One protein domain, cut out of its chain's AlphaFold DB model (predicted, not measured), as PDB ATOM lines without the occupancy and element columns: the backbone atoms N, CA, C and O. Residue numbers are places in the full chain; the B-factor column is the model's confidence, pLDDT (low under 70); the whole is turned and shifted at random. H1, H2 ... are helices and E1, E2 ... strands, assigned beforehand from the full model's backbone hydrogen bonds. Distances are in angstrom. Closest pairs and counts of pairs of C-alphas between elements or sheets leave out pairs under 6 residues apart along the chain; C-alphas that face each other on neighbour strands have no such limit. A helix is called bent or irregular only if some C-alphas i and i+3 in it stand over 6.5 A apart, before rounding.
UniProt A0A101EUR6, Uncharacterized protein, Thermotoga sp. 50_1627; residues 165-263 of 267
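Overview. This is residues 165 to 263 of the 267 residues of an uncharacterized protein of Thermotoga sp. 50_1627 (UniProt A0A101EUR6). Two sheets stand partly face to face, the three-stranded E6, E5, E8 opposite part of the five-stranded E1, E7, E4, E3, E2. H1 and H2 lie beside one end of this pair of sheets, and the small helix H3 lies near E2 and E3. The 99 printed residues hold three named helices and eight named strands, in the order E1 H1 H2 E2 E3 E4 E5 E6 E7 H3 E8, of mixed class; the larger sheet is mixed, the smaller antiparallel. The whole is compact, with a radius of gyration of the C-alphas of 12.7 A and spans of 36 by 27 by 21 A.

Arrangement. E1, residues 165 to 168, is an edge strand, parallel to E7, residues 240 to 244, with N 167 and O 242 2.8 A apart. E7 is antiparallel to E4, residues 209 to 214, with N 241 and O 212 2.8 A apart. E2, residues 195 to 197, E3, residues 201 to 206, and E4 form a meander, each strand the antiparallel neighbour of the one before; N 196 and O 203 are 2.9 A apart, N 204 and O 211 2.8 A. In the other sheet, E5, residues 222 to 227, is the inner strand, antiparallel to E6, residues 230 to 236 (N 225 to O 233, 2.9 A), and to E8, residues 258 to 262 (N 224 to O 261, 2.8 A). H1, residues 169 to 175, only grazes both sheets; the closest C-alphas of H1 and E7 are those of Trp 169 and Asn 244, 5.7 A apart. H2, residues 178 to 184, and H3, residues 251 to 254, only just touch, with 3 pairs of C-alphas within 8 A, the closest those of Ile 184 and Thr 253, 6.5 A. In H2 every O i to N i+4 pair is within hydrogen-bond range; in H1 it is 1 of 3, beside 2 of 4 O i to N i+3 pairs, and H3 is too short for an O i to N i+4 pair.

Along the chain. E1 begins at C-alpha 165 (9.765, 8.266, -36.994). H1 is only just irregular: C-alphas 171 and 174 are 6.9 A apart. E3 is 16.0 A long, E4 16.4 A, E5 and E6 17.3 A each, and E8 13.7 A, ending at C-alpha 262 (20.076, -4.924, -34.807).

Size, cuts and confidence. The farthest C-alphas, of Val 188 and Ser 220, are 37.1 A apart. The printed part has no cut and no long link. Its mean pLDDT is 84.2; residues 189 to 192 and 194 are under 70.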
ATOM      1  N   ILE A 165      10.928   9.042 -36.551       79.50
ATOM      2  CA  ILE A 165       9.765   8.266 -36.994       79.50
ATOM      3  C   ILE A 165       8.677   8.438 -35.944       79.50
ATOM      4  O   ILE A 165       8.894   8.138 -34.777       79.50
ATOM      5  N   SER A 166       7.512   8.941 -36.348       85.12
ATOM      6  CA  SER A 166       6.366   9.091 -35.449       85.12
ATOM      7  C   SER A 166       5.388   7.939 -35.635       85.12
ATOM      8  O   SER A 166       4.832   7.765 -36.717       85.12
ATOM      9  N   LEU A 167       5.154   7.183 -34.570       85.62
ATOM     10  CA  LEU A 167       4.135   6.145 -34.483       85.62
ATOM     11  C   LEU A 167       2.955   6.671 -33.668       85.62
ATOM     12  O   LEU A 167       3.136   7.291 -32.616       85.62
ATOM     13  N   LYS A 168       1.729   6.411 -34.121       88.75
ATOM     14  CA  LYS A 168       0.532   6.720 -33.336       88.75
ATOM     15  C   LYS A 168       0.148   5.513 -32.496       88.75
ATOM     16  O   LYS A 168       0.004   4.418 -33.035       88.75
ATOM     17  N   TRP A 169      -0.064   5.708 -31.197       88.62
ATOM     18  CA  TRP A 169      -0.460   4.611 -30.317       88.62
ATOM     19  C   TRP A 169      -1.744   3.912 -30.775       88.62
ATOM     20  O   TRP A 169      -1.797   2.688 -30.743       88.62
ATOM     21  N   ASP A 170      -2.737   4.644 -31.283       84.62
ATOM     22  CA  ASP A 170      -3.983   4.044 -31.786       84.62
ATOM     23  C   ASP A 170      -3.748   3.071 -32.945       84.62
ATOM     24  O   ASP A 170      -4.410   2.038 -33.044       84.62
ATOM     25  N   GLU A 171      -2.755   3.368 -33.785       84.69
ATOM     26  CA  GLU A 171      -2.343   2.502 -34.886       84.69
ATOM     27  C   GLU A 171      -1.539   1.301 -34.384       84.69
ATOM     28  O   GLU A 171      -1.533   0.283 -35.054       84.69
ATOM     29  N   LEU A 172      -0.906   1.355 -33.207       86.00
ATOM     30  CA  LEU A 172      -0.154   0.235 -32.626       86.00
ATOM     31  C   LEU A 172      -0.986  -0.632 -31.675       86.00
ATOM     32  O   LEU A 172      -0.709  -1.819 -31.531       86.00
ATOM     33  N   ARG A 173      -2.003  -0.063 -31.019       85.69
ATOM     34  CA  ARG A 173      -2.753  -0.688 -29.916       85.69
ATOM     35  C   ARG A 173      -3.323  -2.059 -30.281       85.69
ATOM     36  O   ARG A 173      -3.384  -2.935 -29.427       85.69
ATOM     37  N   HIS A 174      -3.705  -2.254 -31.541       87.38
ATOM     38  CA  HIS A 174      -4.242  -3.519 -32.047       87.38
ATOM     39  C   HIS A 174      -3.240  -4.691 -32.000       87.38
ATOM     40  O   HIS A 174      -3.657  -5.844 -32.064       87.38
ATOM     41  N   LEU A 175      -1.936  -4.414 -31.875       86.44
ATOM     42  CA  LEU A 175      -0.876  -5.422 -31.747       86.44
ATOM     43  C   LEU A 175      -0.803  -6.046 -30.342       86.44
ATOM     44  O   LEU A 175      -0.122  -7.058 -30.155       86.44
ATOM     45  N   PHE A 176      -1.481  -5.443 -29.362       90.75
ATOM     46  CA  PHE A 176      -1.345  -5.747 -27.941       90.75
ATOM     47  C   PHE A 176      -2.629  -6.361 -27.382       90.75
ATOM     48  O   PHE A 176      -3.712  -5.781 -27.483       90.75
ATOM     49  N   GLY A 177      -2.508  -7.535 -26.759       88.50
ATOM     50  CA  GLY A 177      -3.596  -8.133 -25.986       88.50
ATOM     51  C   GLY A 177      -3.743  -7.477 -24.610       88.50
ATOM     52  O   GLY A 177      -2.901  -6.684 -24.194       88.50
ATOM     53  N   GLU A 178      -4.779  -7.852 -23.853       87.25
ATOM     54  CA  GLU A 178      -5.021  -7.291 -22.510       87.25
ATOM     55  C   GLU A 178      -3.807  -7.424 -21.580       87.25
ATOM     56  O   GLU A 178      -3.440  -6.463 -20.910       87.25
ATOM     57  N   LYS A 179      -3.129  -8.578 -21.601       87.50
ATOM     58  CA  LYS A 179      -1.924  -8.818 -20.791       87.50
ATOM     59  C   LYS A 179      -0.765  -7.889 -21.158       87.50
ATOM     60  O   LYS A 179      -0.040  -7.447 -20.274       87.50
ATOM     61  N   ASP A 180      -0.600  -7.579 -22.442       88.06
ATOM     62  CA  ASP A 180       0.462  -6.686 -22.907       88.06
ATOM     63  C   ASP A 180       0.146  -5.230 -22.524       88.06
ATOM     64  O   ASP A 180       1.025  -4.474 -22.115       88.06
ATOM     65  N   LEU A 181      -1.133  -4.845 -22.591       87.62
ATOM     66  CA  LEU A 181      -1.595  -3.525 -22.162       87.62
ATOM     67  C   LEU A 181      -1.428  -3.316 -20.654       87.62
ATOM     68  O   LEU A 181      -1.074  -2.215 -20.247       87.62
ATOM     69  N   GLU A 182      -1.627  -4.350 -19.833       87.44
ATOM     70  CA  GLU A 182      -1.352  -4.286 -18.391       87.44
ATOM     71  C   GLU A 182       0.142  -4.113 -18.081       87.44
ATOM     72  O   GLU A 182       0.484  -3.479 -17.081       87.44
ATOM     73  N   LEU A 183       1.030  -4.616 -18.949       86.75
ATOM     74  CA  LEU A 183       2.470  -4.371 -18.841       86.75
ATOM     75  C   LEU A 183       2.833  -2.933 -19.216       86.75
ATOM     76  O   LEU A 183       3.681  -2.346 -18.558       86.75
ATOM     77  N   ILE A 184       2.208  -2.358 -20.247       86.56
ATOM     78  CA  ILE A 184       2.499  -0.991 -20.714       86.56
ATOM     79  C   ILE A 184       1.858   0.061 -19.790       86.56
ATOM     80  O   ILE A 184       2.474   1.086 -19.497       86.56
ATOM     81  N   PHE A 185       0.649  -0.208 -19.289       86.94
ATOM     82  CA  PHE A 185      -0.138   0.672 -18.420       86.94
ATOM     83  C   PHE A 185      -0.518  -0.034 -17.107       86.94
ATOM     84  O   PHE A 185      -1.682  -0.400 -16.904       86.94
ATOM     85  N   PRO A 186       0.441  -0.232 -16.188       81.38
ATOM     86  CA  PRO A 186       0.160  -0.867 -14.912       81.38
ATOM     87  C   PRO A 186      -0.823  -0.027 -14.086       81.38
ATOM     88  O   PRO A 186      -0.730   1.197 -14.022       81.38
ATOM     89  N   LYS A 187      -1.753  -0.700 -13.397       75.31
ATOM     90  CA  LYS A 187      -2.738  -0.057 -12.501       75.31
ATOM     91  C   LYS A 187      -2.113   0.486 -11.207       75.31
ATOM     92  O   LYS A 187      -2.751   1.257 -10.495       75.31
ATOM     93  N   VAL A 188      -0.891   0.061 -10.881       73.38
ATOM     94  CA  VAL A 188      -0.155   0.482  -9.683       73.38
ATOM     95  C   VAL A 188       0.646   1.750 -10.002       73.38
ATOM     96  O   VAL A 188       1.286   1.792 -11.053       73.38
ATOM     97  N   PRO A 189       0.657   2.774  -9.127       63.03
ATOM     98  CA  PRO A 189       1.455   3.976  -9.345       63.03
ATOM     99  C   PRO A 189       2.945   3.637  -9.459       63.03
ATOM    100  O   PRO A 189       3.525   3.048  -8.548       63.03
ATOM    101  N   VAL A 190       3.565   4.037 -10.567       66.69
ATOM    102  CA  VAL A 190       5.015   3.953 -10.782       66.69
ATOM    103  C   VAL A 190       5.597   5.359 -10.639       66.69
ATOM    104  O   VAL A 190       4.946   6.338 -11.019       66.69
ATOM    105  N   ALA A 191       6.800   5.474 -10.067       61.44
ATOM    106  CA  ALA A 191       7.540   6.735 -10.057       61.44
ATOM    107  C   ALA A 191       7.657   7.283 -11.492       61.44
ATOM    108  O   ALA A 191       7.766   6.504 -12.431       61.44
ATOM    109  N   GLN A 192       7.572   8.604 -11.661       65.12
ATOM    110  CA  GLN A 192       7.648   9.242 -12.977       65.12
ATOM    111  C   GLN A 192       8.959  10.015 -13.103       65.12
ATOM    112  O   GLN A 192       9.042  11.167 -12.673       65.12
ATOM    113  N   SER A 193       9.976   9.403 -13.707       70.56
ATOM    114  CA  SER A 193      11.151  10.129 -14.193       70.56
ATOM    115  C   SER A 193      10.855  10.786 -15.551       70.56
ATOM    116  O   SER A 193      10.133  10.211 -16.374       70.56
ATOM    117  N   PRO A 194      11.417  11.976 -15.842       69.56
ATOM    118  CA  PRO A 194      11.344  12.570 -17.177       69.56
ATOM    119  C   PRO A 194      12.079  11.739 -18.246       69.56
ATOM    120  O   PRO A 194      11.769  11.873 -19.430       69.56
ATOM    121  N   GLY A 195      13.010  10.859 -17.857       80.50
ATOM    122  CA  GLY A 195      13.693   9.955 -18.781       80.50
ATOM    123  C   GLY A 195      14.546   8.874 -18.109       80.50
ATOM    124  O   GLY A 195      14.807   8.930 -16.905       80.50
ATOM    125  N   VAL A 196      14.976   7.882 -18.893       82.44
ATOM    126  CA  VAL A 196      15.910   6.820 -18.484       82.44
ATOM    127  C   VAL A 196      16.900   6.529 -19.605       82.44
ATOM    128  O   VAL A 196      16.504   6.294 -20.747       82.44
ATOM    129  N   ASP A 197      18.186   6.542 -19.265       80.94
ATOM    130  CA  ASP A 197      19.274   6.136 -20.152       80.94
ATOM    131  C   ASP A 197      19.547   4.635 -19.975       80.94
ATOM    132  O   ASP A 197      19.706   4.151 -18.850       80.94
ATOM    133  N   LEU A 198      19.557   3.892 -21.083       80.62
ATOM    134  CA  LEU A 198      19.796   2.448 -21.134       80.62
ATOM    135  C   LEU A 198      21.089   2.106 -21.893       80.62
ATOM    136  O   LEU A 198      21.304   0.955 -22.274       80.62
ATOM    137  N   GLY A 199      21.954   3.098 -22.124       79.56
ATOM    138  CA  GLY A 199      23.242   2.985 -22.807       79.56
ATOM    139  C   GLY A 199      23.113   2.951 -24.329       79.56
ATOM    140  O   GLY A 199      23.740   3.743 -25.021       79.56
ATOM    141  N   ARG A 200      22.270   2.058 -24.860       82.62
ATOM    142  CA  ARG A 200      22.040   1.915 -26.311       82.62
ATOM    143  C   ARG A 200      20.979   2.875 -26.858       82.62
ATOM    144  O   ARG A 200      20.941   3.149 -28.056       82.62
ATOM    145  N   PHE A 201      20.102   3.360 -25.989       84.06
ATOM    146  CA  PHE A 201      19.076   4.347 -26.304       84.06
ATOM    147  C   PHE A 201      18.588   5.035 -25.022       84.06
ATOM    148  O   PHE A 201      18.671   4.481 -23.922       84.06
ATOM    149  N   LEU A 202      18.056   6.241 -25.184       82.50
ATOM    150  CA  LEU A 202      17.483   7.087 -24.145       82.50
ATOM    151  C   LEU A 202      15.967   7.171 -24.349       82.50
ATOM    152  O   LEU A 202      15.502   7.521 -25.433       82.50
ATOM    153  N   ILE A 203      15.189   6.893 -23.303       86.38
ATOM    154  CA  ILE A 203      13.731   7.065 -23.325       86.38
ATOM    155  C   ILE A 203      13.385   8.355 -22.585       86.38
ATOM    156  O   ILE A 203      13.754   8.519 -21.423       86.38
ATOM    157  N   VAL A 204      12.641   9.252 -23.229       81.56
ATOM    158  CA  VAL A 204      12.182  10.520 -22.647       81.56
ATOM    159  C   VAL A 204      10.665  10.591 -22.713       81.56
ATOM    160  O   VAL A 204      10.062  10.417 -23.775       81.56
ATOM    161  N   ARG A 205      10.032  10.894 -21.581       79.38
ATOM    162  CA  ARG A 205       8.597  11.162 -21.535       79.38
ATOM    163  C   ARG A 205       8.332  12.631 -21.802       79.38
ATOM    164  O   ARG A 205       8.919  13.518 -21.191       79.38
ATOM    165  N   THR A 206       7.394  12.878 -22.699       79.56
ATOM    166  CA  THR A 206       6.897  14.211 -23.037       79.56
ATOM    167  C   THR A 206       5.412  14.300 -22.704       79.56
ATOM    168  O   THR A 206       4.778  13.293 -22.392       79.56
ATOM    169  N   GLN A 207       4.834  15.499 -22.774       76.50
ATOM    170  CA  GLN A 207       3.394  15.678 -22.559       76.50
ATOM    171  C   GLN A 207       2.538  14.931 -23.594       76.50
ATOM    172  O   GLN A 207       1.420  14.546 -23.281       76.50
ATOM    173  N   SER A 208       3.066  14.716 -24.802       77.62
ATOM    174  CA  SER A 208       2.347  14.138 -25.941       77.62
ATOM    175  C   SER A 208       2.770  12.707 -26.282       77.62
ATOM    176  O   SER A 208       2.380  12.189 -27.322       77.62
ATOM    177  N   GLY A 209       3.613  12.060 -25.475       88.19
ATOM    178  CA  GLY A 209       4.112  10.730 -25.818       88.19
ATOM    179  C   GLY A 209       5.493  10.404 -25.274       88.19
ATOM    180  O   GLY A 209       5.992  11.042 -24.344       88.19
ATOM    181  N   ILE A 210       6.118   9.409 -25.895       87.06
ATOM    182  CA  ILE A 210       7.429   8.874 -25.532       87.06
ATOM    183  C   ILE A 210       8.388   9.046 -26.704       87.06
ATOM    184  O   ILE A 210       8.077   8.642 -27.822       87.06
ATOM    185  N   ARG A 211       9.565   9.612 -26.440       88.50
ATOM    186  CA  ARG A 211      10.691   9.669 -27.377       88.50
ATOM    187  C   ARG A 211      11.696   8.585 -27.029       88.50
ATOM    188  O   ARG A 211      12.039   8.426 -25.862       88.50
ATOM    189  N   ILE A 212      12.176   7.880 -28.040       89.12
ATOM    190  CA  ILE A 212      13.260   6.906 -27.950       89.12
ATOM    191  C   ILE A 212      14.376   7.441 -28.838       89.12
ATOM    192  O   ILE A 212      14.213   7.500 -30.053       89.12
ATOM    193  N   ILE A 213      15.470   7.877 -28.231       86.56
ATOM    194  CA  ILE A 213      16.625   8.458 -28.915       86.56
ATOM    195  C   ILE A 213      17.708   7.385 -28.951       86.56
ATOM    196  O   ILE A 213      18.119   6.901 -27.897       86.56
ATOM    197  N   PHE A 214      18.139   6.977 -30.138       87.81
ATOM    198  CA  PHE A 214      19.091   5.875 -30.299       87.81
ATOM    199  C   PHE A 214      20.535   6.378 -30.262       87.81
ATOM    200  O   PHE A 214      20.817   7.498 -30.680       87.81
ATOM    201  N   ALA A 215      21.454   5.543 -29.771       84.00
ATOM    202  CA  ALA A 215      22.882   5.823 -29.860       84.00
ATOM    203  C   ALA A 215      23.358   5.807 -31.324       84.00
ATOM    204  O   ALA A 215      22.877   4.999 -32.124       84.00
ATOM    205  N   ASP A 216      24.347   6.645 -31.649       82.25
ATOM    206  CA  ASP A 216      24.897   6.807 -33.006       82.25
ATOM    207  C   ASP A 216      25.322   5.481 -33.655       82.25
ATOM    208  O   ASP A 216      25.165   5.299 -34.859       82.25
ATOM    209  N   GLU A 217      25.800   4.523 -32.857       85.31
ATOM    210  CA  GLU A 217      26.208   3.194 -33.324       85.31
ATOM    211  C   GLU A 217      25.059   2.343 -33.890       85.31
ATOM    212  O   GLU A 217      25.318   1.412 -34.651       85.31
ATOM    213  N   LEU A 218      23.805   2.634 -33.528       83.88
ATOM    214  CA  LEU A 218      22.626   1.905 -34.004       83.88
ATOM    215  C   LEU A 218      21.994   2.554 -35.228       83.88
ATOM    216  O   LEU A 218      21.352   1.863 -36.017       83.88
ATOM    217  N   ILE A 219      22.150   3.869 -35.367       83.69
ATOM    218  CA  ILE A 219      21.468   4.669 -36.381       83.69
ATOM    219  C   ILE A 219      21.847   4.165 -37.780       83.69
ATOM    220  O   ILE A 219      22.993   3.814 -38.054       83.69
ATOM    221  N   SER A 220      20.852   4.093 -38.667       81.69
ATOM    222  CA  SER A 220      20.952   3.574 -40.039       81.69
ATOM    223  C   SER A 220      21.250   2.076 -40.183       81.69
ATOM    224  O   SER A 220      21.137   1.566 -41.301       81.69
ATOM    225  N   ARG A 221      21.543   1.341 -39.099       83.56
ATOM    226  CA  ARG A 221      21.615  -0.126 -39.153       83.56
ATOM    227  C   ARG A 221      20.219  -0.723 -39.317       83.56
ATOM    228  O   ARG A 221      19.238  -0.177 -38.812       83.56
ATOM    229  N   THR A 222      20.121  -1.849 -40.016       83.62
ATOM    230  CA  THR A 222      18.860  -2.591 -40.143       83.62
ATOM    231  C   THR A 222      18.539  -3.282 -38.820       83.62
ATOM    232  O   THR A 222      19.353  -4.033 -38.284       83.62
ATOM    233  N   GLY A 223      17.354  -3.022 -38.277       87.25
ATOM    234  CA  GLY A 223      16.941  -3.560 -36.990       87.25
ATOM    235  C   GLY A 223      15.441  -3.466 -36.738       87.25
ATOM    236  O   GLY A 223      14.643  -3.076 -37.598       87.25
ATOM    237  N   LYS A 224      15.048  -3.866 -35.532       90.19
ATOM    238  CA  LYS A 224      13.663  -3.904 -35.065       90.19
ATOM    239  C   LYS A 224      13.573  -3.320 -33.665       90.19
ATOM    240  O   LYS A 224      14.397  -3.612 -32.803       90.19
ATOM    241  N   VAL A 225      12.536  -2.523 -33.436       90.31
ATOM    242  CA  VAL A 225      12.175  -2.022 -32.108       90.31
ATOM    243  C   VAL A 225      10.953  -2.795 -31.648       90.31
ATOM    244  O   VAL A 225       9.931  -2.835 -32.344       90.31
ATOM    245  N   THR A 226      11.058  -3.410 -30.477       91.12
ATOM    246  CA  THR A 226       9.972  -4.168 -29.863       91.12
ATOM    247  C   THR A 226       9.516  -3.502 -28.574       91.12
ATOM    248  O   THR A 226      10.316  -2.956 -27.821       91.12
ATOM    249  N   LEU A 227       8.211  -3.541 -28.327       91.25
ATOM    250  CA  LEU A 227       7.575  -3.102 -27.092       91.25
ATOM    251  C   LEU A 227       6.717  -4.256 -26.575       91.25
ATOM    252  O   LEU A 227       5.936  -4.811 -27.340       91.25
ATOM    253  N   ALA A 228       6.888  -4.659 -25.317       90.00
ATOM    254  CA  ALA A 228       6.250  -5.843 -24.729       90.00
ATOM    255  C   ALA A 228       6.365  -7.098 -25.629       90.00
ATOM    256  O   ALA A 228       5.421  -7.868 -25.785       90.00
ATOM    257  N   GLY A 229       7.520  -7.273 -26.284       85.69
ATOM    258  CA  GLY A 229       7.774  -8.384 -27.210       85.69
ATOM    259  C   GLY A 229       7.062  -8.291 -28.568       85.69
ATOM    260  O   GLY A 229       7.152  -9.227 -29.361       85.69
ATOM    261  N   LYS A 230       6.363  -7.191 -28.871       87.94
ATOM    262  CA  LYS A 230       5.733  -6.927 -30.175       87.94
ATOM    263  C   LYS A 230       6.568  -5.946 -30.981       87.94
ATOM    264  O   LYS A 230       6.940  -4.893 -30.471       87.94
ATOM    265  N   THR A 231       6.833  -6.256 -32.244       89.19
ATOM    266  CA  THR A 231       7.535  -5.338 -33.149       89.19
ATOM    267  C   THR A 231       6.662  -4.126 -33.448       89.19
ATOM    268  O   THR A 231       5.615  -4.259 -34.077       89.19
ATOM    269  N   ILE A 232       7.110  -2.950 -33.016       88.69
ATOM    270  CA  ILE A 232       6.450  -1.665 -33.292       88.69
ATOM    271  C   ILE A 232       7.121  -0.908 -34.442       88.69
ATOM    272  O   ILE A 232       6.507  -0.037 -35.049       88.69
ATOM    273  N   TYR A 233       8.370  -1.255 -34.759       87.44
ATOM    274  CA  TYR A 233       9.111  -0.708 -35.886       87.44
ATOM    275  C   TYR A 233      10.106  -1.743 -36.427       87.44
ATOM    276  O   TYR A 233      10.718  -2.478 -35.655       87.44
ATOM    277  N   SER A 234      10.278  -1.793 -37.748       86.25
ATOM    278  CA  SER A 234      11.268  -2.626 -38.439       86.25
ATOM    279  C   SER A 234      11.801  -1.856 -39.641       86.25
ATOM    280  O   SER A 234      11.010  -1.338 -40.428       86.25
ATOM    281  N   GLY A 235      13.119  -1.799 -39.802       81.69
ATOM    282  CA  GLY A 235      13.765  -1.040 -40.872       81.69
ATOM    283  C   GLY A 235      15.116  -0.490 -40.436       81.69
ATOM    284  O   GLY A 235      15.750  -1.030 -39.533       81.69
ATOM    285  N   GLN A 236      15.559   0.592 -41.070       84.56
ATOM    286  CA  GLN A 236      16.755   1.306 -40.630       84.56
ATOM    287  C   GLN A 236      16.458   2.080 -39.347       84.56
ATOM    288  O   GLN A 236      15.545   2.903 -39.326       84.56
ATOM    289  N   ILE A 237      17.225   1.841 -38.284       87.06
ATOM    290  CA  ILE A 237      17.014   2.516 -37.002       87.06
ATOM    291  C   ILE A 237      17.149   4.043 -37.192       87.06
ATOM    292  O   ILE A 237      18.189   4.506 -37.674       87.06
ATOM    293  N   PRO A 238      16.106   4.831 -36.863       84.19
ATOM    294  CA  PRO A 238      16.142   6.286 -36.978       84.19
ATOM    295  C   PRO A 238      16.969   6.907 -35.848       84.19
ATOM    296  O   PRO A 238      17.359   6.224 -34.906       84.19
ATOM    297  N   GLN A 239      17.193   8.222 -35.895       84.69
ATOM    298  CA  GLN A 239      17.781   8.934 -34.749       84.69
ATOM    299  C   GLN A 239      16.823   8.970 -33.552       84.69
ATOM    300  O   GLN A 239      17.222   8.749 -32.410       84.69
ATOM    301  N   GLU A 240      15.540   9.206 -33.830       87.19
ATOM    302  CA  GLU A 240      14.473   9.218 -32.837       87.19
ATOM    303  C   GLU A 240      13.279   8.378 -33.324       87.19
ATOM    304  O   GLU A 240      12.876   8.434 -34.488       87.19
ATOM    305  N   LEU A 241      12.676   7.612 -32.421       89.62
ATOM    306  CA  LEU A 241      11.346   7.034 -32.589       89.62
ATOM    307  C   LEU A 241      10.419   7.694 -31.568       89.62
ATOM    308  O   LEU A 241      10.620   7.573 -30.360       89.62
ATOM    309  N   PHE A 242       9.402   8.398 -32.048       90.50
ATOM    310  CA  PHE A 242       8.399   9.044 -31.216       90.50
ATOM    311  C   PHE A 242       7.100   8.246 -31.253       90.50
ATOM    312  O   PHE A 242       6.527   8.033 -32.317       90.50
ATOM    313  N   ILE A 243       6.607   7.824 -30.093       90.19
ATOM    314  CA  ILE A 243       5.303   7.176 -29.959       90.19
ATOM    315  C   ILE A 243       4.353   8.178 -29.315       90.19
ATOM    316  O   ILE A 243       4.513   8.538 -28.146       90.19
ATOM    317  N   ASN A 244       3.360   8.626 -30.076       88.75
ATOM    318  CA  ASN A 244       2.324   9.519 -29.579       88.75
ATOM    319  C   ASN A 244       1.356   8.736 -28.686       88.75
ATOM    320  O   ASN A 244       0.709   7.805 -29.166       88.75
ATOM    321  N   PHE A 245       1.242   9.141 -27.421       83.44
ATOM    322  CA  PHE A 245       0.288   8.601 -26.457       83.44
ATOM    323  C   PHE A 245      -0.594   9.736 -25.940       83.44
ATOM    324  O   PHE A 245      -0.070  10.737 -25.459       83.44
ATOM    325  N   GLU A 246      -1.914   9.536 -25.923       76.94
ATOM    326  CA  GLU A 246      -2.826  10.462 -25.232       76.94
ATOM    327  C   GLU A 246      -2.503  10.552 -23.734       76.94
ATOM    328  O   GLU A 246      -2.524  11.629 -23.146       76.94
ATOM    329  N   ASN A 247      -2.150   9.413 -23.130       81.75
ATOM    330  CA  ASN A 247      -1.673   9.313 -21.756       81.75
ATOM    331  C   ASN A 247      -0.368   8.504 -21.741       81.75
ATOM    332  O   ASN A 247      -0.426   7.274 -21.735       81.75
ATOM    333  N   PRO A 248       0.812   9.149 -21.772       84.06
ATOM    334  CA  PRO A 248       2.075   8.434 -21.896       84.06
ATOM    335  C   PRO A 248       2.397   7.619 -20.635       84.06
ATOM    336  O   PRO A 248       2.309   8.179 -19.529       84.06
ATOM    337  N   PRO A 249       2.813   6.343 -20.788       86.94
ATOM    338  CA  PRO A 249       3.170   5.474 -19.670       86.94
ATOM    339  C   PRO A 249       4.411   5.986 -18.924       86.94
ATOM    340  O   PRO A 249       5.131   6.866 -19.404       86.94
ATOM    341  N   ALA A 250       4.657   5.449 -17.727       86.31
ATOM    342  CA  ALA A 250       5.872   5.753 -16.974       86.31
ATOM    343  C   ALA A 250       7.105   5.186 -17.693       86.31
ATOM    344  O   ALA A 250       7.074   4.074 -18.225       86.31
ATOM    345  N   VAL A 251       8.202   5.941 -17.696       84.81
ATOM    346  CA  VAL A 251       9.440   5.564 -18.396       84.81
ATOM    347  C   VAL A 251      10.054   4.298 -17.786       84.81
ATOM    348  O   VAL A 251      10.572   3.432 -18.488       84.81
ATOM    349  N   GLU A 252       9.920   4.149 -16.473       83.25
ATOM    350  CA  GLU A 252      10.349   3.013 -15.666       83.25
ATOM    351  C   GLU A 252       9.664   1.713 -16.087       83.25
ATOM    352  O   GLU A 252      10.286   0.653 -16.060       83.25
ATOM    353  N   THR A 253       8.404   1.795 -16.515       86.38
ATOM    354  CA  THR A 253       7.671   0.654 -17.061       86.38
ATOM    355  C   THR A 253       8.280   0.217 -18.388       86.38
ATOM    356  O   THR A 253       8.510  -0.970 -18.606       86.38
ATOM    357  N   LEU A 254       8.597   1.183 -19.257       86.56
ATOM    358  CA  LEU A 254       9.128   0.924 -20.596       86.56
ATOM    359  C   LEU A 254      10.527   0.311 -20.575       86.56
ATOM    360  O   LEU A 254      10.843  -0.491 -21.449       86.56
ATOM    361  N   ARG A 255      11.335   0.628 -19.558       84.44
ATOM    362  CA  ARG A 255      12.703   0.116 -19.394       84.44
ATOM    363  C   ARG A 255      12.829  -1.400 -19.577       84.44
ATOM    364  O   ARG A 255      13.830  -1.854 -20.113       84.44
ATOM    365  N   ASN A 256      11.849  -2.167 -19.103       84.44
ATOM    366  CA  ASN A 256      11.928  -3.631 -19.088       84.44
ATOM    367  C   ASN A 256      11.213  -4.296 -20.269       84.44
ATOM    368  O   ASN A 256      11.287  -5.513 -20.416       84.44
ATOM    369  N   ILE A 257      10.478  -3.523 -21.069       89.75
ATOM    370  CA  ILE A 257       9.623  -4.053 -22.135       89.75
ATOM    371  C   ILE A 257       9.946  -3.463 -23.508       89.75
ATOM    372  O   ILE A 257       9.437  -3.979 -24.497       89.75
ATOM    373  N   LEU A 258      10.759  -2.406 -23.585       90.69
ATOM    374  CA  LEU A 258      11.262  -1.838 -24.832       90.69
ATOM    375  C   LEU A 258      12.642  -2.430 -25.150       90.69
ATOM    376  O   LEU A 258      13.551  -2.336 -24.327       90.69
ATOM    377  N   ASN A 259      12.808  -3.005 -26.341       90.25
ATOM    378  CA  ASN A 259      14.083  -3.554 -26.800       90.25
ATOM    379  C   ASN A 259      14.391  -3.156 -28.251       90.25
ATOM    380  O   ASN A 259      13.485  -2.879 -29.041       90.25
ATOM    381  N   VAL A 260      15.683  -3.139 -28.587       88.94
ATOM    382  CA  VAL A 260      16.203  -2.779 -29.911       88.94
ATOM    383  C   VAL A 260      17.179  -3.854 -30.364       88.94
ATOM    384  O   VAL A 260      18.274  -3.989 -29.814       88.94
ATOM    385  N   ASP A 261      16.781  -4.589 -31.395       87.50
ATOM    386  CA  ASP A 261      17.570  -5.660 -31.989       87.50
ATOM    387  C   ASP A 261      18.100  -5.188 -33.343       87.50
ATOM    388  O   ASP A 261      17.337  -4.716 -34.187       87.50
ATOM    389  N   VAL A 262      19.410  -5.290 -33.550       86.81
ATOM    390  CA  VAL A 262      20.076  -4.924 -34.807       86.81
ATOM    391  C   VAL A 262      20.604  -6.203 -35.440       86.81
ATOM    392  O   VAL A 262      21.134  -7.055 -34.729       86.81
ATOM    393  N   GLU A 263      20.439  -6.351 -36.750       81.38
ATOM    394  CA  GLU A 263      21.001  -7.487 -37.481       81.38
ATOM    395  C   GLU A 263      22.537  -7.358 -37.484       81.38
ATOM    396  O   GLU A 263      23.075  -6.333 -37.905       81.38
TER     397      GLU A 263